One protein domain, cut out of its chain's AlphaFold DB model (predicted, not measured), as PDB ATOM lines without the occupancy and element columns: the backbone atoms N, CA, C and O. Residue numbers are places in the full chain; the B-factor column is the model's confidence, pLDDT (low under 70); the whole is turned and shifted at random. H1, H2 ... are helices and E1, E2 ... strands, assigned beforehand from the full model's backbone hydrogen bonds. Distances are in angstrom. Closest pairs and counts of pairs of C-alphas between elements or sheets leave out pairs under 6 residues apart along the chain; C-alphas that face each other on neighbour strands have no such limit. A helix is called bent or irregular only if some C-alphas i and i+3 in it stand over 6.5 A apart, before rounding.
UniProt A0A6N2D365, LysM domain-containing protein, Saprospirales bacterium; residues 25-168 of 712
ATOM      1  N   GLN A  25     201.126 141.601 163.168       74.75
ATOM      2  CA  GLN A  25     201.438 140.283 162.640       74.75
ATOM      3  C   GLN A  25     200.589 139.169 163.269       74.75
ATOM      4  O   GLN A  25     200.076 138.349 162.527       74.75
ATOM      5  N   HIS A  26     200.340 139.180 164.585       83.19
ATOM      6  CA  HIS A  26     199.522 138.124 165.207       83.19
ATOM      7  C   HIS A  26     198.064 138.139 164.736       83.19
ATOM      8  O   HIS A  26     197.498 137.085 164.503       83.19
ATOM      9  N   LEU A  27     197.472 139.322 164.543       85.69
ATOM     10  CA  LEU A  27     196.090 139.431 164.061       85.69
ATOM     11  C   LEU A  27     195.960 139.049 162.585       85.69
ATOM     12  O   LEU A  27     194.919 138.550 162.175       85.69
ATOM     13  N   GLN A  28     197.001 139.304 161.789       87.25
ATOM     14  CA  GLN A  28     197.049 138.850 160.405       87.25
ATOM     15  C   GLN A  28     197.164 137.323 160.339       87.25
ATOM     16  O   GLN A  28     196.411 136.705 159.594       87.25
ATOM     17  N   ASP A  29     198.041 136.729 161.155       90.12
ATOM     18  CA  ASP A  29     198.169 135.273 161.271       90.12
ATOM     19  C   ASP A  29     196.822 134.652 161.707       90.12
ATOM     20  O   ASP A  29     196.343 133.714 161.076       90.12
ATOM     21  N   ASP A  30     196.149 135.230 162.713       92.12
ATOM     22  CA  ASP A  30     194.832 134.770 163.176       92.12
ATOM     23  C   ASP A  30     193.756 134.886 162.076       92.12
ATOM     24  O   ASP A  30     192.910 134.002 161.933       92.12
ATOM     25  N   LEU A  31     193.776 135.956 161.272       92.00
ATOM     26  CA  LEU A  31     192.874 136.122 160.126       92.00
ATOM     27  C   LEU A  31     193.116 135.060 159.050       92.00
ATOM     28  O   LEU A  31     192.155 134.488 158.538       92.00
ATOM     29  N   GLU A  32     194.376 134.787 158.713       92.50
ATOM     30  CA  GLU A  32     194.759 133.779 157.718       92.50
ATOM     31  C   GLU A  32     194.424 132.358 158.185       92.50
ATOM     32  O   GLU A  32     193.900 131.553 157.405       92.50
ATOM     33  N   ASP A  33     194.647 132.063 159.467       92.94
ATOM     34  CA  ASP A  33     194.256 130.801 160.095       92.94
ATOM     35  C   ASP A  33     192.729 130.632 160.080       92.94
ATOM     36  O   ASP A  33     192.219 129.566 159.725       92.94
ATOM     37  N   THR A  34     191.982 131.697 160.387       95.25
ATOM     38  CA  THR A  34     190.511 131.670 160.390       95.25
ATOM     39  C   THR A  34     189.948 131.535 158.972       95.25
ATOM     40  O   THR A  34     189.055 130.724 158.735       95.25
ATOM     41  N   ALA A  35     190.504 132.256 157.994       95.38
ATOM     42  CA  ALA A  35     190.150 132.106 156.582       95.38
ATOM     43  C   ALA A  35     190.456 130.689 156.070       95.38
ATOM     44  O   ALA A  35     189.678 130.107 155.311       95.38
ATOM     45  N   THR A  36     191.561 130.095 156.530       93.94
ATOM     46  CA  THR A  36     191.900 128.698 156.238       93.94
ATOM     47  C   THR A  36     190.877 127.736 156.842       93.94
ATOM     48  O   THR A  36     190.497 126.777 156.172       93.94
ATOM     49  N   ALA A  37     190.408 127.990 158.066       90.75
ATOM     50  CA  ALA A  37     189.373 127.186 158.710       90.75
ATOM     51  C   ALA A  37     188.030 127.265 157.966       90.75
ATOM     52  O   ALA A  37     187.443 126.222 157.688       90.75
ATOM     53  N   LEU A  38     187.595 128.465 157.557       95.50
ATOM     54  CA  LEU A  38     186.409 128.651 156.709       95.50
ATOM     55  C   LEU A  38     186.522 127.844 155.413       95.50
ATOM     56  O   LEU A  38     185.623 127.092 155.055       95.50
ATOM     57  N   ARG A  39     187.671 127.933 154.743       94.56
ATOM     58  CA  ARG A  39     187.929 127.172 153.520       94.56
ATOM     59  C   ARG A  39     187.869 125.662 153.746       94.56
ATOM     60  O   ARG A  39     187.451 124.942 152.855       94.56
ATOM     61  N   MET A  40     188.272 125.172 154.920       89.62
ATOM     62  CA  MET A  40     188.166 123.752 155.277       89.62
ATOM     63  C   MET A  40     186.735 123.300 155.597       89.62
ATOM     64  O   MET A  40     186.496 122.094 155.580       89.62
ATOM     65  N   ALA A  41     185.813 124.224 155.891       89.62
ATOM     66  CA  ALA A  41     184.400 123.918 156.125       89.62
ATOM     67  C   ALA A  41     183.627 123.637 154.822       89.62
ATOM     68  O   ALA A  41     182.579 123.002 154.861       89.62
ATOM     69  N   LEU A  42     184.154 124.075 153.673       89.31
ATOM     70  CA  LEU A  42     183.600 123.777 152.349       89.31
ATOM     71  C   LEU A  42     183.934 122.349 151.902       89.31
ATOM     72  O   LEU A  42     184.949 121.779 152.324       89.31
ATOM     73  N   ASP A  43     183.138 121.802 150.974       86.56
ATOM     74  CA  ASP A  43     183.487 120.542 150.311       86.56
ATOM     75  C   ASP A  43     184.865 120.632 149.639       86.56
ATOM     76  O   ASP A  43     185.290 121.683 149.145       86.56
ATOM     77  N   ILE A  44     185.577 119.504 149.641       86.88
ATOM     78  CA  ILE A  44     186.954 119.393 149.168       86.88
ATOM     79  C   ILE A  44     187.148 119.843 147.714       86.88
ATOM     80  O   ILE A  44     188.264 120.249 147.373       86.88
ATOM     81  N   SER A  45     186.116 119.766 146.868       89.06
ATOM     82  CA  SER A  45     186.160 120.246 145.482       89.06
ATOM     83  C   SER A  45     186.302 121.769 145.391       89.06
ATOM     84  O   SER A  45     187.030 122.238 144.521       89.06
ATOM     85  N   TYR A  46     185.722 122.533 146.325       91.06
ATOM     86  CA  TYR A  46     185.707 124.004 146.282       91.06
ATOM     87  C   TYR A  46     186.800 124.660 147.129       91.06
ATOM     88  O   TYR A  46     187.089 125.842 146.961       91.06
ATOM     89  N   GLN A  47     187.463 123.912 148.020       92.69
ATOM     90  CA  GLN A  47     188.482 124.485 148.916       92.69
ATOM     91  C   GLN A  47     189.654 125.135 148.171       92.69
ATOM     92  O   GLN A  47     190.304 126.018 148.716       92.69
ATOM     93  N   ALA A  48     189.992 124.682 146.962       92.50
ATOM     94  CA  ALA A  48     191.082 125.284 146.189       92.50
ATOM     95  C   ALA A  48     190.677 126.614 145.535       92.50
ATOM     96  O   ALA A  48     191.537 127.474 145.352       92.50
ATOM     97  N   ASP A  49     189.385 126.778 145.248       94.00
ATOM     98  CA  ASP A  49     188.824 127.885 144.474       94.00
ATOM     99  C   ASP A  49     188.091 128.911 145.349       94.00
ATOM    100  O   ASP A  49     187.516 129.858 144.821       94.00
ATOM    101  N   PHE A  50     188.127 128.745 146.676       95.38
ATOM    102  CA  PHE A  50     187.573 129.690 147.642       95.38
ATOM    103  C   PHE A  50     188.660 130.558 148.286       95.38
ATOM    104  O   PHE A  50     189.664 130.042 148.797       95.38
ATOM    105  N   ALA A  51     188.432 131.873 148.340       96.19
ATOM    106  CA  ALA A  51     189.342 132.826 148.977       96.19
ATOM    107  C   ALA A  51     188.624 133.905 149.805       96.19
ATOM    108  O   ALA A  51     187.508 134.317 149.509       96.19
ATOM    109  N   VAL A  52     189.306 134.411 150.836       96.44
ATOM    110  CA  VAL A  52     188.834 135.547 151.640       96.44
ATOM    111  C   VAL A  52     189.628 136.797 151.266       96.44
ATOM    112  O   VAL A  52     190.858 136.769 151.235       96.44
ATOM    113  N   TYR A  53     188.928 137.898 151.007       95.19
ATOM    114  CA  TYR A  53     189.495 139.170 150.573       95.19
ATOM    115  C   TYR A  53     189.143 140.308 151.534       95.19
ATOM    116  O   TYR A  53     188.039 140.388 152.064       95.19
ATOM    117  N   ASP A  54     190.081 141.240 151.704       92.81
ATOM    118  CA  ASP A  54     189.896 142.485 152.453       92.81
ATOM    119  C   ASP A  54     190.192 143.683 151.544       92.81
ATOM    120  O   ASP A  54     191.342 143.967 151.203       92.81
ATOM    121  N   LEU A  55     189.136 144.385 151.143       89.00
ATOM    122  CA  LEU A  55     189.160 145.573 150.304       89.00
ATOM    123  C   LEU A  55     188.906 146.822 151.161       89.00
ATOM    124  O   LEU A  55     187.895 146.959 151.845       89.00
ATOM    125  N   GLY A  56     189.832 147.777 151.111       81.50
ATOM    126  CA  GLY A  56     189.641 149.104 151.702       81.50
ATOM    127  C   GLY A  56     189.261 150.129 150.636       81.50
ATOM    128  O   GLY A  56     190.032 150.333 149.695       81.50
ATOM    129  N   PHE A  57     188.124 150.806 150.805       79.50
ATOM    130  CA  PHE A  57     187.737 151.948 149.978       79.50
ATOM    131  C   PHE A  57     188.103 153.242 150.707       79.50
ATOM    132  O   PHE A  57     187.574 153.554 151.771       79.50
ATOM    133  N   TYR A  58     189.024 154.011 150.129       68.88
ATOM    134  CA  TYR A  58     189.366 155.339 150.628       68.88
ATOM    135  C   TYR A  58     188.707 156.381 149.731       68.88
ATOM    136  O   TYR A  58     189.118 156.559 148.580       68.88
ATOM    137  N   ALA A  59     187.698 157.079 150.251       60.97
ATOM    138  CA  ALA A  59     187.035 158.177 149.558       60.97
ATOM    139  C   ALA A  59     187.955 159.404 149.526       60.97
ATOM    140  O   ALA A  59     187.738 160.374 150.244       60.97
ATOM    141  N   HIS A  60     189.039 159.360 148.743       56.09
ATOM    142  CA  HIS A  60     190.019 160.430 148.849       56.09
ATOM    143  C   HIS A  60     189.545 161.736 148.214       56.09
ATOM    144  O   HIS A  60     189.586 162.725 148.922       56.09
ATOM    145  N   HIS A  61     189.046 161.804 146.973       52.00
ATOM    146  CA  HIS A  61     188.682 163.113 146.382       52.00
ATOM    147  C   HIS A  61     187.642 163.068 145.243       52.00
ATOM    148  O   HIS A  61     187.476 164.056 144.529       52.00
ATOM    149  N   SER A  62     186.939 161.954 145.030       60.03
ATOM    150  CA  SER A  62     185.997 161.824 143.911       60.03
ATOM    151  C   SER A  62     184.745 161.067 144.328       60.03
ATOM    152  O   SER A  62     184.853 159.937 144.805       60.03
ATOM    153  N   LYS A  63     183.570 161.668 144.095       68.12
ATOM    154  CA  LYS A  63     182.302 160.931 144.103       68.12
ATOM    155  C   LYS A  63     182.426 159.808 143.075       68.12
ATOM    156  O   LYS A  63     182.712 160.073 141.908       68.12
ATOM    157  N   MET A  64     182.287 158.570 143.527       72.12
ATOM    158  CA  MET A  64     182.230 157.425 142.632       72.12
ATOM    159  C   MET A  64     180.814 157.393 142.052       72.12
ATOM    160  O   MET A  64     179.842 157.377 142.807       72.12
ATOM    161  N   VAL A  65     180.704 157.493 140.724       77.88
ATOM    162  CA  VAL A  65     179.430 157.279 140.020       77.88
ATOM    163  C   VAL A  65     178.949 155.883 140.412       77.88
ATOM    164  O   VAL A  65     179.771 154.968 140.405       77.88
ATOM    165  N   GLY A  66     177.696 155.771 140.865       80.06
ATOM    166  CA  GLY A  66     177.141 154.508 141.361       80.06
ATOM    167  C   GLY A  66     177.284 154.208 142.852       80.06
ATOM    168  O   GLY A  66     176.722 153.237 143.352       80.06
ATOM    169  N   GLY A  67     178.035 155.030 143.590       84.94
ATOM    170  CA  GLY A  67     178.288 154.794 145.012       84.94
ATOM    171  C   GLY A  67     179.218 153.605 145.285       84.94
ATOM    172  O   GLY A  67     179.919 153.113 144.402       84.94
ATOM    173  N   ILE A  68     179.274 153.175 146.547       85.19
ATOM    174  CA  ILE A  68     180.141 152.067 146.980       85.19
ATOM    175  C   ILE A  68     179.730 150.701 146.398       85.19
ATOM    176  O   ILE A  68     180.649 149.962 146.038       85.19
ATOM    177  N   PRO A  69     178.434 150.358 146.219       86.38
ATOM    178  CA  PRO A  69     178.044 149.082 145.614       86.38
ATOM    179  C   PRO A  69     178.671 148.840 144.235       86.38
ATOM    180  O   PRO A  69     179.310 147.811 144.024       86.38
ATOM    181  N   GLU A  70     178.603 149.814 143.319       87.81
ATOM    182  CA  GLU A  70     179.218 149.682 141.986       87.81
ATOM    183  C   GLU A  70     180.747 149.562 142.057       87.81
ATOM    184  O   GLU A  70     181.374 148.841 141.278       87.81
ATOM    185  N   VAL A  71     181.372 150.247 143.015       88.44
ATOM    186  CA  VAL A  71     182.827 150.206 143.213       88.44
ATOM    187  C   VAL A  71     183.259 148.854 143.758       88.44
ATOM    188  O   VAL A  71     184.301 148.339 143.350       88.44
ATOM    189  N   MET A  72     182.467 148.274 144.656       90.06
ATOM    190  CA  MET A  72     182.689 146.936 145.179       90.06
ATOM    191  C   MET A  72     182.505 145.889 144.084       90.06
ATOM    192  O   MET A  72     183.427 145.109 143.865       90.06
ATOM    193  N   ALA A  73     181.407 145.944 143.326       91.44
ATOM    194  CA  ALA A  73     181.161 145.060 142.187       91.44
ATOM    195  C   ALA A  73     182.299 145.132 141.156       91.44
ATOM    196  O   ALA A  73     182.822 144.111 140.705       91.44
ATOM    197  N   LYS A  74     182.772 146.344 140.844       89.81
ATOM    198  CA  LYS A  74     183.931 146.536 139.971       89.81
ATOM    199  C   LYS A  74     185.218 145.975 140.574       89.81
ATOM    200  O   LYS A  74     185.995 145.350 139.864       89.81
ATOM    201  N   ALA A  75     185.476 146.195 141.863       89.88
ATOM    202  CA  ALA A  75     186.677 145.682 142.517       89.88
ATOM    203  C   ALA A  75     186.699 144.148 142.555       89.88
ATOM    204  O   ALA A  75     187.764 143.562 142.365       89.88
ATOM    205  N   ILE A  76     185.535 143.524 142.754       92.56
ATOM    206  CA  ILE A  76     185.335 142.081 142.636       92.56
ATOM    207  C   ILE A  76     185.670 141.643 141.204       92.56
ATOM    208  O   ILE A  76     186.607 140.871 141.015       92.56
ATOM    209  N   SER A  77     185.015 142.225 140.194       93.69
ATOM    210  CA  SER A  77     185.224 141.877 138.779       93.69
ATOM    211  C   SER A  77     186.670 142.077 138.293       93.69
ATOM    212  O   SER A  77     187.195 141.252 137.549       93.69
ATOM    213  N   ASP A  78     187.344 143.146 138.729       90.06
ATOM    214  CA  ASP A  78     188.690 143.503 138.266       90.06
ATOM    215  C   ASP A  78     189.808 142.694 138.956       90.06
ATOM    216  O   ASP A  78     190.917 142.601 138.421       90.06
ATOM    217  N   ARG A  79     189.588 142.204 140.188       88.62
ATOM    218  CA  ARG A  79     190.684 141.727 141.061       88.62
ATOM    219  C   ARG A  79     190.482 140.352 141.668       88.62
ATOM    220  O   ARG A  79     191.467 139.765 142.123       88.62
ATOM    221  N   ILE A  80     189.256 139.853 141.722       91.31
ATOM    222  CA  ILE A  80     188.972 138.546 142.298       91.31
ATOM    223  C   ILE A  80     188.985 137.520 141.175       91.31
ATOM    224  O   ILE A  80     188.230 137.604 140.215       91.31
ATOM    225  N   THR A  81     189.916 136.576 141.278       92.06
ATOM    226  CA  THR A  81     190.120 135.513 140.285       92.06
ATOM    227  C   THR A  81     189.549 134.173 140.729       92.06
ATOM    228  O   THR A  81     189.534 133.236 139.940       92.06
ATOM    229  N   HIS A  82     189.177 134.059 142.003       93.62
ATOM    230  CA  HIS A  82     188.588 132.857 142.576       93.62
ATOM    231  C   HIS A  82     187.097 132.835 142.253       93.62
ATOM    232  O   HIS A  82     186.444 133.874 142.342       93.62
ATOM    233  N   SER A  83     186.577 131.662 141.892       94.12
ATOM    234  CA  SER A  83     185.154 131.486 141.582       94.12
ATOM    235  C   SER A  83     184.268 131.708 142.805       94.12
ATOM    236  O   SER A  83     183.127 132.119 142.655       94.12
ATOM    237  N   TYR A  84     184.802 131.458 144.005       95.06
ATOM    238  CA  TYR A  84     184.069 131.569 145.261       95.06
ATOM    239  C   TYR A  84     184.850 132.427 146.245       95.06
ATOM    240  O   TYR A  84     186.087 132.374 146.305       95.06
ATOM    241  N   TYR A  85     184.146 133.236 147.027       97.00
ATOM    242  CA  TYR A  85     184.820 134.185 147.895       97.00
ATOM    243  C   TYR A  85     183.982 134.692 149.063       97.00
ATOM    244  O   TYR A  85     182.758 134.675 149.053       97.00
ATOM    245  N   LEU A  86     184.690 135.230 150.054       97.44
ATOM    246  CA  LEU A  86     184.166 136.167 151.045       97.44
ATOM    247  C   LEU A  86     184.957 137.466 150.932       97.44
ATOM    248  O   LEU A  86     186.178 137.458 151.077       97.44
ATOM    249  N   VAL A  87     184.284 138.586 150.709       96.81
ATOM    250  CA  VAL A  87     184.918 139.894 150.531       96.81
ATOM    251  C   VAL A  87     184.435 140.842 151.608       96.81
ATOM    252  O   VAL A  87     183.246 141.114 151.712       96.81
ATOM    253  N   PHE A  88     185.373 141.415 152.355       95.81
ATOM    254  CA  PHE A  88     185.115 142.548 153.235       95.81
ATOM    255  C   PHE A  88     185.474 143.844 152.515       95.81
ATOM    256  O   PHE A  88     186.642 144.084 152.230       95.81
ATOM    257  N   GLY A  89     184.495 144.697 152.255       93.44
ATOM    258  CA  GLY A  89     184.668 146.086 151.858       93.44
ATOM    259  C   GLY A  89     184.581 147.016 153.066       93.44
ATOM    260  O   GLY A  89     183.697 146.875 153.900       93.44
ATOM    261  N   ARG A  90     185.481 147.993 153.190       90.62
ATOM    262  CA  ARG A  90     185.395 149.020 154.248       90.62
ATOM    263  C   ARG A  90     185.212 150.398 153.646       90.62
ATOM    264  O   ARG A  90     186.079 150.849 152.899       90.62
ATOM    265  N   GLU A  91     184.111 151.052 153.996       89.56
ATOM    266  CA  GLU A  91     183.861 152.460 153.708       89.56
ATOM    267  C   GLU A  91     184.314 153.288 154.909       89.56
ATOM    268  O   GLU A  91     183.761 153.178 156.006       89.56
ATOM    269  N   MET A  92     185.340 154.107 154.695       85.44
ATOM    270  CA  MET A  92     185.848 155.033 155.704       85.44
ATOM    271  C   MET A  92     185.305 156.441 155.426       85.44
ATOM    272  O   MET A  92     185.186 156.825 154.258       85.44
ATOM    273  N   ASP A  93     184.993 157.203 156.471       84.38
ATOM    274  CA  ASP A  93     184.636 158.620 156.353       84.38
ATOM    275  C   ASP A  93     185.863 159.514 156.062       84.38
ATOM    276  O   ASP A  93     186.978 159.037 155.816       84.38
ATOM    277  N   ASP A  94     185.662 160.835 156.038       82.00
ATOM    278  CA  ASP A  94     186.722 161.807 155.766       82.00
ATOM    279  C   ASP A  94     187.743 161.941 156.912       82.00
ATOM    280  O   ASP A  94     188.861 162.415 156.687       82.00
ATOM    281  N   GLN A  95     187.407 161.470 158.115       82.31
ATOM    282  CA  GLN A  95     188.307 161.373 159.266       82.31
ATOM    283  C   GLN A  95     189.111 160.063 159.258       82.31
ATOM    284  O   GLN A  95     190.134 159.955 159.943       82.31
ATOM    285  N   GLY A  96     188.716 159.101 158.420       79.44
ATOM    286  CA  GLY A  96     189.303 157.772 158.367       79.44
ATOM    287  C   GLY A  96     188.774 156.847 159.461       79.44
ATOM    288  O   GLY A  96     189.449 155.862 159.773       79.44
ATOM    289  N   ASP A  97     187.611 157.153 160.032       84.00
ATOM    290  CA  ASP A  97     186.835 156.251 160.871       84.00
ATOM    291  C   ASP A  97     185.933 155.372 159.990       84.00
ATOM    292  O   ASP A  97     185.671 155.667 158.821       84.00
ATOM    293  N   LEU A  98     185.536 154.208 160.509       85.94
ATOM    294  CA  LEU A  98     184.683 153.291 159.757       85.94
ATOM    295  C   LEU A  98     183.266 153.837 159.732       85.94
ATOM    296  O   LEU A  98     182.626 153.936 160.774       85.94
ATOM    297  N   LYS A  99     182.775 154.109 158.530       88.25
ATOM    298  CA  LYS A  99     181.390 154.497 158.307       88.25
ATOM    299  C   LYS A  99     180.503 153.276 158.093       88.25
ATOM    300  O   LYS A  99     179.415 153.210 158.648       88.25
ATOM    301  N   ARG A 100     180.961 152.327 157.272       89.25
ATOM    302  CA  ARG A 100     180.205 151.114 156.943       89.25
ATOM    303  C   ARG A 100     181.127 149.966 156.556       89.25
ATOM    304  O   ARG A 100     182.168 150.179 155.927       89.25
ATOM    305  N   VAL A 101     180.730 148.745 156.904       92.69
ATOM    306  CA  VAL A 101     181.311 147.522 156.347       92.69
ATOM    307  C   VAL A 101     180.379 146.973 155.273       92.69
ATOM    308  O   VAL A 101     179.167 146.963 155.429       92.69
ATOM    309  N   TRP A 102     180.967 146.531 154.177       93.44
ATOM    310  CA  TRP A 102     180.297 145.829 153.101       93.44
ATOM    311  C   TRP A 102     180.801 144.394 153.122       93.44
ATOM    312  O   TRP A 102     182.007 144.171 153.236       93.44
ATOM    313  N   VAL A 103     179.908 143.419 153.037       95.12
ATOM    314  CA  VAL A 103     180.290 142.009 152.974       95.12
ATOM    315  C   VAL A 103     179.627 141.396 151.761       95.12
ATOM    316  O   VAL A 103     178.427 141.540 151.592       95.12
ATOM    317  N   GLU A 104     180.420 140.733 150.928       95.81
ATOM    318  CA  GLU A 104     179.922 139.988 149.776       95.81
ATOM    319  C   GLU A 104     180.388 138.542 149.877       95.81
ATOM    320  O   GLU A 104     181.547 138.275 150.214       95.81
ATOM    321  N   VAL A 105     179.481 137.616 149.595       95.62
ATOM    322  CA  VAL A 105     179.719 136.180 149.684       95.62
ATOM    323  C   VAL A 105     179.306 135.538 148.373       95.62
ATOM    324  O   VAL A 105     178.150 135.643 147.974       95.62
ATOM    325  N   GLU A 106     180.232 134.813 147.759       95.25
ATOM    326  CA  GLU A 106     179.964 133.977 146.598       95.25
ATOM    327  C   GLU A 106     180.269 132.519 146.931       95.25
ATOM    328  O   GLU A 106     181.383 132.179 147.345       95.25
ATOM    329  N   LEU A 107     179.249 131.670 146.792       92.25
ATOM    330  CA  LEU A 107     179.279 130.255 147.149       92.25
ATOM    331  C   LEU A 107     179.210 129.373 145.895       92.25
ATOM    332  O   LEU A 107     178.721 129.810 144.858       92.25
ATOM    333  N   PRO A 108     179.670 128.114 145.975       87.62
ATOM    334  CA  PRO A 108     179.448 127.113 144.936       87.62
ATOM    335  C   PRO A 108     177.985 126.677 144.909       87.62
ATOM    336  O   PRO A 108     177.607 125.670 145.506       87.62
ATOM    337  N   GLU A 109     177.161 127.469 144.232       75.88
ATOM    338  CA  GLU A 109     175.720 127.256 144.174       75.88
ATOM    339  C   GLU A 109     175.365 126.042 143.294       75.88
ATOM    340  O   GLU A 109     174.596 125.194 143.718       75.88
ATOM    341  N   GLU A 110     175.999 125.841 142.139       69.56
ATOM    342  CA  GLU A 110     175.491 124.912 141.109       69.56
ATOM    343  C   GLU A 110     175.518 123.393 141.415       69.56
ATOM    344  O   GLU A 110     174.975 122.635 140.614       69.56
ATOM    345  N   GLU A 111     176.113 122.902 142.512       69.50
ATOM    346  CA  GLU A 111     176.399 121.453 142.629       69.50
ATOM    347  C   GLU A 111     176.067 120.749 143.952       69.50
ATOM    348  O   GLU A 111     175.694 119.589 143.900       69.50
ATOM    349  N   TRP A 112     176.197 121.359 145.134       74.94
ATOM    350  CA  TRP A 112     175.908 120.631 146.393       74.94
ATOM    351  C   TRP A 112     175.032 121.420 147.357       74.94
ATOM    352  O   TRP A 112     174.174 120.850 148.023       74.94
ATOM    353  N   LEU A 113     175.214 122.742 147.411       76.81
ATOM    354  CA  LEU A 113     174.355 123.611 148.206       76.81
ATOM    355  C   LEU A 113     172.961 123.686 147.590       76.81
ATOM    356  O   LEU A 113     171.996 123.461 148.313       76.81
ATOM    357  N   LEU A 114     172.851 123.912 146.272       72.06
ATOM    358  CA  LEU A 114     171.539 123.996 145.627       72.06
ATOM    359  C   LEU A 114     170.799 122.664 145.502       72.06
ATOM    360  O   LEU A 114     169.588 122.660 145.302       72.06
ATOM    361  N   GLU A 115     171.490 121.526 145.627       81.44
ATOM    362  CA  GLU A 115     170.788 120.241 145.691       81.44
ATOM    363  C   GLU A 115     169.919 120.168 146.959       81.44
ATOM    364  O   GLU A 115     168.793 119.679 146.917       81.44
ATOM    365  N   CYS A 116     170.414 120.725 148.069       81.44
ATOM    366  CA  CYS A 116     169.788 120.626 149.385       81.44
ATOM    367  C   CYS A 116     169.010 121.872 149.823       81.44
ATOM    368  O   CYS A 116     168.133 121.767 150.686       81.44
ATOM    369  N   PHE A 117     169.338 123.035 149.266       85.81
ATOM    370  CA  PHE A 117     168.770 124.328 149.633       85.81
ATOM    371  C   PHE A 117     168.378 125.092 148.375       85.81
ATOM    372  O   PHE A 117     169.070 125.051 147.369       85.81
ATOM    373  N   ASN A 118     167.266 125.808 148.415       85.38
ATOM    374  CA  ASN A 118     166.873 126.655 147.297       85.38
ATOM    375  C   ASN A 118     167.699 127.954 147.247       85.38
ATOM    376  O   ASN A 118     168.458 128.280 148.163       85.38
ATOM    377  N   GLN A 119     167.536 128.712 146.164       86.50
ATOM    378  CA  GLN A 119     168.234 129.981 145.978       86.50
ATOM    379  C   GLN A 119     167.888 131.003 147.065       86.50
ATOM    380  O   GLN A 119     168.795 131.644 147.593       86.50
ATOM    381  N   THR A 120     166.619 131.128 147.471       87.31
ATOM    382  CA  THR A 120     166.241 132.113 148.499       87.31
ATOM    383  C   THR A 120     166.911 131.834 149.829       87.31
ATOM    384  O   THR A 120     167.441 132.755 150.442       87.31
ATOM    385  N   TYR A 121     166.980 130.572 150.240       88.50
ATOM    386  CA  TYR A 121     167.673 130.155 151.450       88.50
ATOM    387  C   TYR A 121     169.142 130.584 151.407       88.50
ATOM    388  O   TYR A 121     169.665 131.155 152.364       88.50
ATOM    389  N   ILE A 122     169.820 130.373 150.273       89.69
ATOM    390  CA  ILE A 122     171.208 130.811 150.092       89.69
ATOM    391  C   ILE A 122     171.321 132.339 150.166       89.69
ATOM    392  O   ILE A 122     172.254 132.849 150.789       89.69
ATOM    393  N   GLN A 123     170.371 133.090 149.604       89.44
ATOM    394  CA  GLN A 123     170.356 134.552 149.707       89.44
ATOM    395  C   GLN A 123     170.119 135.040 151.144       89.44
ATOM    396  O   GLN A 123     170.808 135.959 151.592       89.44
ATOM    397  N   VAL A 124     169.201 134.420 151.892       90.56
ATOM    398  CA  VAL A 124     168.938 134.742 153.305       90.56
ATOM    399  C   VAL A 124     170.159 134.415 154.153       90.56
ATOM    400  O   VAL A 124     170.589 135.229 154.968       90.56
ATOM    401  N   PHE A 125     170.794 133.274 153.897       91.81
ATOM    402  CA  PHE A 125     172.058 132.902 154.512       91.81
ATOM    403  C   PHE A 125     173.150 133.952 154.251       91.81
ATOM    404  O   PHE A 125     173.801 134.411 155.193       91.81
ATOM    405  N   LYS A 126     173.338 134.387 152.993       93.06
ATOM    406  CA  LYS A 126     174.312 135.437 152.637       93.06
ATOM    407  C   LYS A 126     173.998 136.742 153.376       93.06
ATOM    408  O   LYS A 126     174.907 137.327 153.968       93.06
ATOM    409  N   ALA A 127     172.732 137.165 153.401       90.94
ATOM    410  CA  ALA A 127     172.284 138.339 154.152       90.94
ATOM    411  C   ALA A 127     172.580 138.199 155.655       90.94
ATOM    412  O   ALA A 127     173.098 139.127 156.273       90.94
ATOM    413  N   GLY A 128     172.378 137.009 156.220       91.44
ATOM    414  CA  GLY A 128     172.743 136.675 157.592       91.44
ATOM    415  C   GLY A 128     174.212 136.914 157.918       91.44
ATOM    416  O   GLY A 128     174.538 137.543 158.929       91.44
ATOM    417  N   ILE A 129     175.115 136.486 157.029       95.12
ATOM    418  CA  ILE A 129     176.551 136.755 157.175       95.12
ATOM    419  C   ILE A 129     176.834 138.265 157.138       95.12
ATOM    420  O   ILE A 129     177.647 138.746 157.935       95.12
ATOM    421  N   ARG A 130     176.163 139.024 156.257       94.50
ATOM    422  CA  ARG A 130     176.315 140.491 156.169       94.50
ATOM    423  C   ARG A 130     175.871 141.188 157.450       94.50
ATOM    424  O   ARG A 130     176.670 141.922 158.029       94.50
ATOM    425  N   ASN A 131     174.663 140.903 157.930       91.06
ATOM    426  CA  ASN A 131     174.108 141.514 159.142       91.06
ATOM    427  C   ASN A 131     174.994 141.230 160.351       91.06
ATOM    428  O   ASN A 131     175.309 142.123 161.136       91.06
ATOM    429  N   LYS A 132     175.462 139.980 160.477       93.81
ATOM    430  CA  LYS A 132     176.324 139.603 161.594       93.81
ATOM    431  C   LYS A 132     177.690 140.279 161.517       93.81
ATOM    432  O   LYS A 132     178.280 140.611 162.544       93.81
ATOM    433  N   ALA A 133     178.195 140.518 160.308       95.06
ATOM    434  CA  ALA A 133     179.376 141.342 160.123       95.06
ATOM    435  C   ALA A 133     179.131 142.787 160.558       95.06
ATOM    436  O   ALA A 133     179.933 143.299 161.333       95.06
ATOM    437  N   GLU A 134     178.049 143.429 160.115       92.31
ATOM    438  CA  GLU A 134     177.701 144.787 160.550       92.31
ATOM    439  C   GLU A 134     177.636 144.872 162.087       92.31
ATOM    440  O   GLU A 134     178.352 145.688 162.669       92.31
ATOM    441  N   GLU A 135     176.945 143.938 162.755       92.31
ATOM    442  CA  GLU A 135     176.879 143.853 164.226       92.31
ATOM    443  C   GLU A 135     178.272 143.745 164.871       92.31
ATOM    444  O   GLU A 135     178.604 144.486 165.804       92.31
ATOM    445  N   PHE A 136     179.134 142.849 164.375       95.38
ATOM    446  CA  PHE A 136     180.491 142.724 164.907       95.38
ATOM    447  C   PHE A 136     181.307 143.995 164.669       95.38
ATOM    448  O   PHE A 136     182.064 144.416 165.542       95.38
ATOM    449  N   PHE A 137     181.173 144.648 163.520       93.88
ATOM    450  CA  PHE A 137     181.890 145.890 163.249       93.88
ATOM    451  C   PHE A 137     181.384 147.062 164.094       93.88
ATOM    452  O   PHE A 137     182.203 147.884 164.500       93.88
ATOM    453  N   GLU A 138     180.100 147.113 164.437       91.06
ATOM    454  CA  GLU A 138     179.558 148.067 165.408       91.06
ATOM    455  C   GLU A 138     180.102 147.800 166.817       91.06
ATOM    456  O   GLU A 138     180.644 148.704 167.469       91.06
ATOM    457  N   GLN A 139     180.063 146.538 167.259       91.81
ATOM    458  CA  GLN A 139     180.624 146.103 168.542       91.81
ATOM    459  C   GLN A 139     182.124 146.433 168.646       91.81
ATOM    460  O   GLN A 139     182.623 146.831 169.704       91.81
ATOM    461  N   TYR A 140     182.848 146.304 167.533       90.00
ATOM    462  CA  TYR A 140     184.281 146.554 167.402       90.00
ATOM    463  C   TYR A 140     184.582 147.812 166.568       90.00
ATOM    464  O   TYR A 140     185.549 147.829 165.806       90.00
ATOM    465  N   SER A 141     183.810 148.887 166.762       83.38
ATOM    466  CA  SER A 141     183.847 150.129 165.958       83.38
ATOM    467  C   SER A 141     185.229 150.769 165.775       83.38
ATOM    468  O   SER A 141     185.508 151.400 164.752       83.38
ATOM    469  N   LYS A 142     186.148 150.583 166.730       86.56
ATOM    470  CA  LYS A 142     187.504 151.142 166.649       86.56
ATOM    471  C   LYS A 142     188.325 150.474 165.538       86.56
ATOM    472  O   LYS A 142     188.429 149.248 165.533       86.56
ATOM    473  N   PRO A 143     189.071 151.240 164.715       84.50
ATOM    474  CA  PRO A 143     189.917 150.688 163.650       84.50
ATOM    475  C   PRO A 143     190.890 149.582 164.073       84.50
ATOM    476  O   PRO A 143     191.129 148.635 163.326       84.50
ATOM    477  N   ALA A 144     191.431 149.667 165.290       84.56
ATOM    478  CA  ALA A 144     192.326 148.647 165.836       84.56
ATOM    479  C   ALA A 144     191.637 147.291 166.095       84.56
ATOM    480  O   ALA A 144     192.319 146.272 166.176       84.56
ATOM    481  N   SER A 145     190.309 147.280 166.216       89.25
ATOM    482  CA  SER A 145     189.495 146.103 166.519       89.25
ATOM    483  C   SER A 145     188.825 145.496 165.280       89.25
ATOM    484  O   SER A 145     188.305 144.389 165.363       89.25
ATOM    485  N   HIS A 146     188.884 146.147 164.112       91.56
ATOM    486  CA  HIS A 146     188.306 145.611 162.868       91.56
ATOM    487  C   HIS A 146     188.827 144.219 162.472       91.56
ATOM    488  O   HIS A 146     188.027 143.432 161.972       91.56
ATOM    489  N   PRO A 147     190.112 143.854 162.682       93.44
ATOM    490  CA  PRO A 147     190.556 142.477 162.450       93.44
ATOM    491  C   PRO A 147     189.783 141.455 163.292       93.44
ATOM    492  O   PRO A 147     189.450 140.388 162.793       93.44
ATOM    493  N   VAL A 148     189.440 141.801 164.539       93.88
ATOM    494  CA  VAL A 148     188.653 140.932 165.425       93.88
ATOM    495  C   VAL A 148     187.237 140.763 164.886       93.88
ATOM    496  O   VAL A 148     186.762 139.633 164.832       93.88
ATOM    497  N   ALA A 149     186.598 141.842 164.420       95.19
ATOM    498  CA  ALA A 149     185.280 141.763 163.787       95.19
ATOM    499  C   ALA A 149     185.282 140.798 162.592       95.19
ATOM    500  O   ALA A 149     184.449 139.903 162.527       95.19
ATOM    501  N   LYS A 150     186.284 140.901 161.707       95.81
ATOM    502  CA  LYS A 150     186.441 139.986 160.563       95.81
ATOM    503  C   LYS A 150     186.641 138.541 160.995       95.81
ATOM    504  O   LYS A 150     185.996 137.666 160.435       95.81
ATOM    505  N   ILE A 151     187.501 138.284 161.985       96.44
ATOM    506  CA  ILE A 151     187.695 136.931 162.532       96.44
ATOM    507  C   ILE A 151     186.352 136.369 163.015       96.44
ATOM    508  O   ILE A 151     186.006 135.249 162.657       96.44
ATOM    509  N   GLN A 152     185.577 137.148 163.774       97.12
ATOM    510  CA  GLN A 152     184.264 136.715 164.263       97.12
ATOM    511  C   GLN A 152     183.278 136.457 163.116       97.12
ATOM    512  O   GLN A 152     182.613 135.425 163.126       97.12
ATOM    513  N   THR A 153     183.235 137.311 162.088       97.19
ATOM    514  CA  THR A 153     182.410 137.073 160.892       97.19
ATOM    515  C   THR A 153     182.813 135.790 160.164       97.19
ATOM    516  O   THR A 153     181.949 135.002 159.798       97.19
ATOM    517  N   ILE A 154     184.114 135.552 159.958       97.94
ATOM    518  CA  ILE A 154     184.611 134.353 159.265       97.94
ATOM    519  C   ILE A 154     184.284 133.093 160.079       97.94
ATOM    520  O   ILE A 154     183.882 132.089 159.498       97.94
ATOM    521  N   LEU A 155     184.427 133.138 161.409       96.06
ATOM    522  CA  LEU A 155     184.053 132.027 162.290       96.06
ATOM    523  C   LEU A 155     182.551 131.745 162.243       96.06
ATOM    524  O   LEU A 155     182.175 130.589 162.082       96.06
ATOM    525  N   TYR A 156     181.718 132.787 162.327       96.00
ATOM    526  CA  TYR A 156     180.265 132.669 162.200       96.00
ATOM    527  C   TYR A 156     179.880 132.030 160.864       96.00
ATOM    528  O   TYR A 156     179.118 131.069 160.819       96.00
ATOM    529  N   PHE A 157     180.479 132.500 159.769       96.38
ATOM    530  CA  PHE A 157     180.240 131.935 158.447       96.38
ATOM    531  C   PHE A 157     180.698 130.472 158.347       96.38
ATOM    532  O   PHE A 157     179.982 129.640 157.798       96.38
ATOM    533  N   ALA A 158     181.853 130.121 158.916       95.06
ATOM    534  CA  ALA A 158     182.345 128.745 158.913       95.06
ATOM    535  C   ALA A 158     181.431 127.798 159.707       95.06
ATOM    536  O   ALA A 158     181.181 126.679 159.265       95.06
ATOM    537  N   GLU A 159     180.922 128.247 160.856       93.19
ATOM    538  CA  GLU A 159     179.941 127.517 161.663       93.19
ATOM    539  C   GLU A 159     178.647 127.296 160.876       93.19
ATOM    540  O   GLU A 159     178.205 126.157 160.731       93.19
ATOM    541  N   LYS A 160     178.108 128.356 160.268       91.88
ATOM    542  CA  LYS A 160     176.894 128.282 159.454       91.88
ATOM    543  C   LYS A 160     177.053 127.400 158.214       91.88
ATOM    544  O   LYS A 160     176.163 126.610 157.914       91.88
ATOM    545  N   LEU A 161     178.199 127.435 157.537       91.56
ATOM    546  CA  LEU A 161     178.489 126.487 156.456       91.56
ATOM    547  C   LEU A 161     178.574 125.044 156.947       91.56
ATOM    548  O   LEU A 161     178.097 124.147 156.258       91.56
ATOM    549  N   ALA A 162     179.175 124.800 158.113       88.81
ATOM    550  CA  ALA A 162     179.256 123.458 158.676       88.81
ATOM    551  C   ALA A 162     177.867 122.920 159.067       88.81
ATOM    552  O   ALA A 162     177.595 121.738 158.859       88.81
ATOM    553  N   GLU A 163     176.986 123.783 159.582       88.31
ATOM    554  CA  GLU A 163     175.573 123.468 159.819       88.31
ATOM    555  C   GLU A 163     174.865 123.075 158.512       88.31
ATOM    556  O   GLU A 163     174.240 122.013 158.453       88.31
ATOM    557  N   LEU A 164     175.034 123.859 157.438       87.50
ATOM    558  CA  LEU A 164     174.466 123.544 156.120       87.50
ATOM    559  C   LEU A 164     175.012 122.246 155.530       87.50
ATOM    560  O   LEU A 164     174.247 121.408 155.053       87.50
ATOM    561  N   ALA A 165     176.325 122.044 155.598       85.06
ATOM    562  CA  ALA A 165     176.965 120.829 155.115       85.06
ATOM    563  C   ALA A 165     176.506 119.591 155.895       85.06
ATOM    564  O   ALA A 165     176.284 118.541 155.301       85.06
ATOM    565  N   GLY A 166     176.305 119.708 157.212       84.56
ATOM    566  CA  GLY A 166     175.754 118.626 158.034       84.56
ATOM    567  C   GLY A 166     174.289 118.300 157.727       84.56
ATOM    568  O   GLY A 166     173.817 117.209 158.044       84.56
ATOM    569  N   CYS A 167     173.579 119.238 157.107       85.44
ATOM    570  CA  CYS A 167     172.180 119.114 156.729       85.44
ATOM    571  C   CYS A 167     171.950 118.496 155.350       85.44
ATOM    572  O   CYS A 167     170.854 117.992 155.091       85.44
ATOM    573  N   CYS A 168     172.956 118.534 154.484       83.00
ATOM    574  CA  CYS A 168     172.884 117.998 153.138       83.00
ATOM    575  C   CYS A 168     173.411 116.558 153.115       83.00
ATOM    576  O   CYS A 168     174.569 116.300 153.451       83.00
TER     577      CYS A 168
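AT A GLANCE: This is residues 25 to 168 of the 712 residues of the protein "LysM domain-containing protein" of Saprospirales bacterium (UniProt A0A6N2D365). A twisted sheet of three strands lies between two helix layers: three long helices side by side, H1, H5 and H4 with H5 in the middle, cover one face, and the shorter H2 lies over the other. The small H3 sits beyond one end of the sheet, and residues 62 to 67, of which 67 belongs to H2, stick out near the other. The printed part has 144 residues, in the order H1, E1, H2, E2, E3, H3, H4, H5; the sheet is mixed, in the order E1, E2, E3, and the class is mixed, helices and strands. The whole is compact, with a radius of gyration of the C-alphas of 15.5 A and spans of 47 by 35 by 24 A.

IN THESE COORDINATES: Find C-alpha 25 at (201.438, 140.283, 162.640); from there H1 runs 24.5 A to residue 41. Look next at E1, residues 50 to 57, 22.4 A, then H2, residues 67 to 79, 18.4 A. E2, residues 84 to 92, begins at C-alpha 84 at (184.069, 131.569, 145.261) and runs 25.7 A; E3, residues 98 to 106, runs 23.8 A. H3 holds residues 109 to 116, 10.3 A, and H4 residues 119 to 139, 30.4 A. H5, residues 143 to 167, runs 36.9 A to C-alpha 167 at (172.180, 119.114, 156.729). H3 and H5 are irregular: C-alphas 110 and 113, and likewise 144 and 147, are 7.3 A apart.

HOW THE PARTS SIT: In the sheet, E1 and E2 are parallel at 14 degrees, with N 55 and O 88 at 2.7 A; E2 and E3 form an antiparallel hairpin at 168 degrees, with N 89 and O 102 at 2.7 A. E1, H2 and E2 make a strand-helix-strand unit, two parallel neighbour strands with a helix between, its crossover right-handed. H2 is on the face opposite H1, H4 and H5, three layers in all, at a height of 9.4 A; its closest C-alphas to E2 are Met 72 and Gly 89, 7.0 A. H4 lies over E3, along the strands, with C-alphas 103 and 130 closest at 5.3 A. H5 touches H1 at a shallow tilt of 14 degrees, the same way, closest at C-alphas 38 and 158, 4.6 A. H4 and H5 form a helical hairpin at 28 degrees, closest at C-alphas 136 and 149, 5.0 A. Every O i to N i+4 pair is within hydrogen-bond range in H1, H2 and H4, against 19 of 21 in H5 and 0 of 4 in H3, where 1 of 5 O i to N i+3 pairs is.

THE WHOLE: The farthest C-alphas, of His 61 and Cys 168, are 48.3 A apart. The printed part has no cut and no long link. Look for pLDDT under 70 at residues 58 to 63 and 110 to 111; the mean of the printed part is 88.3.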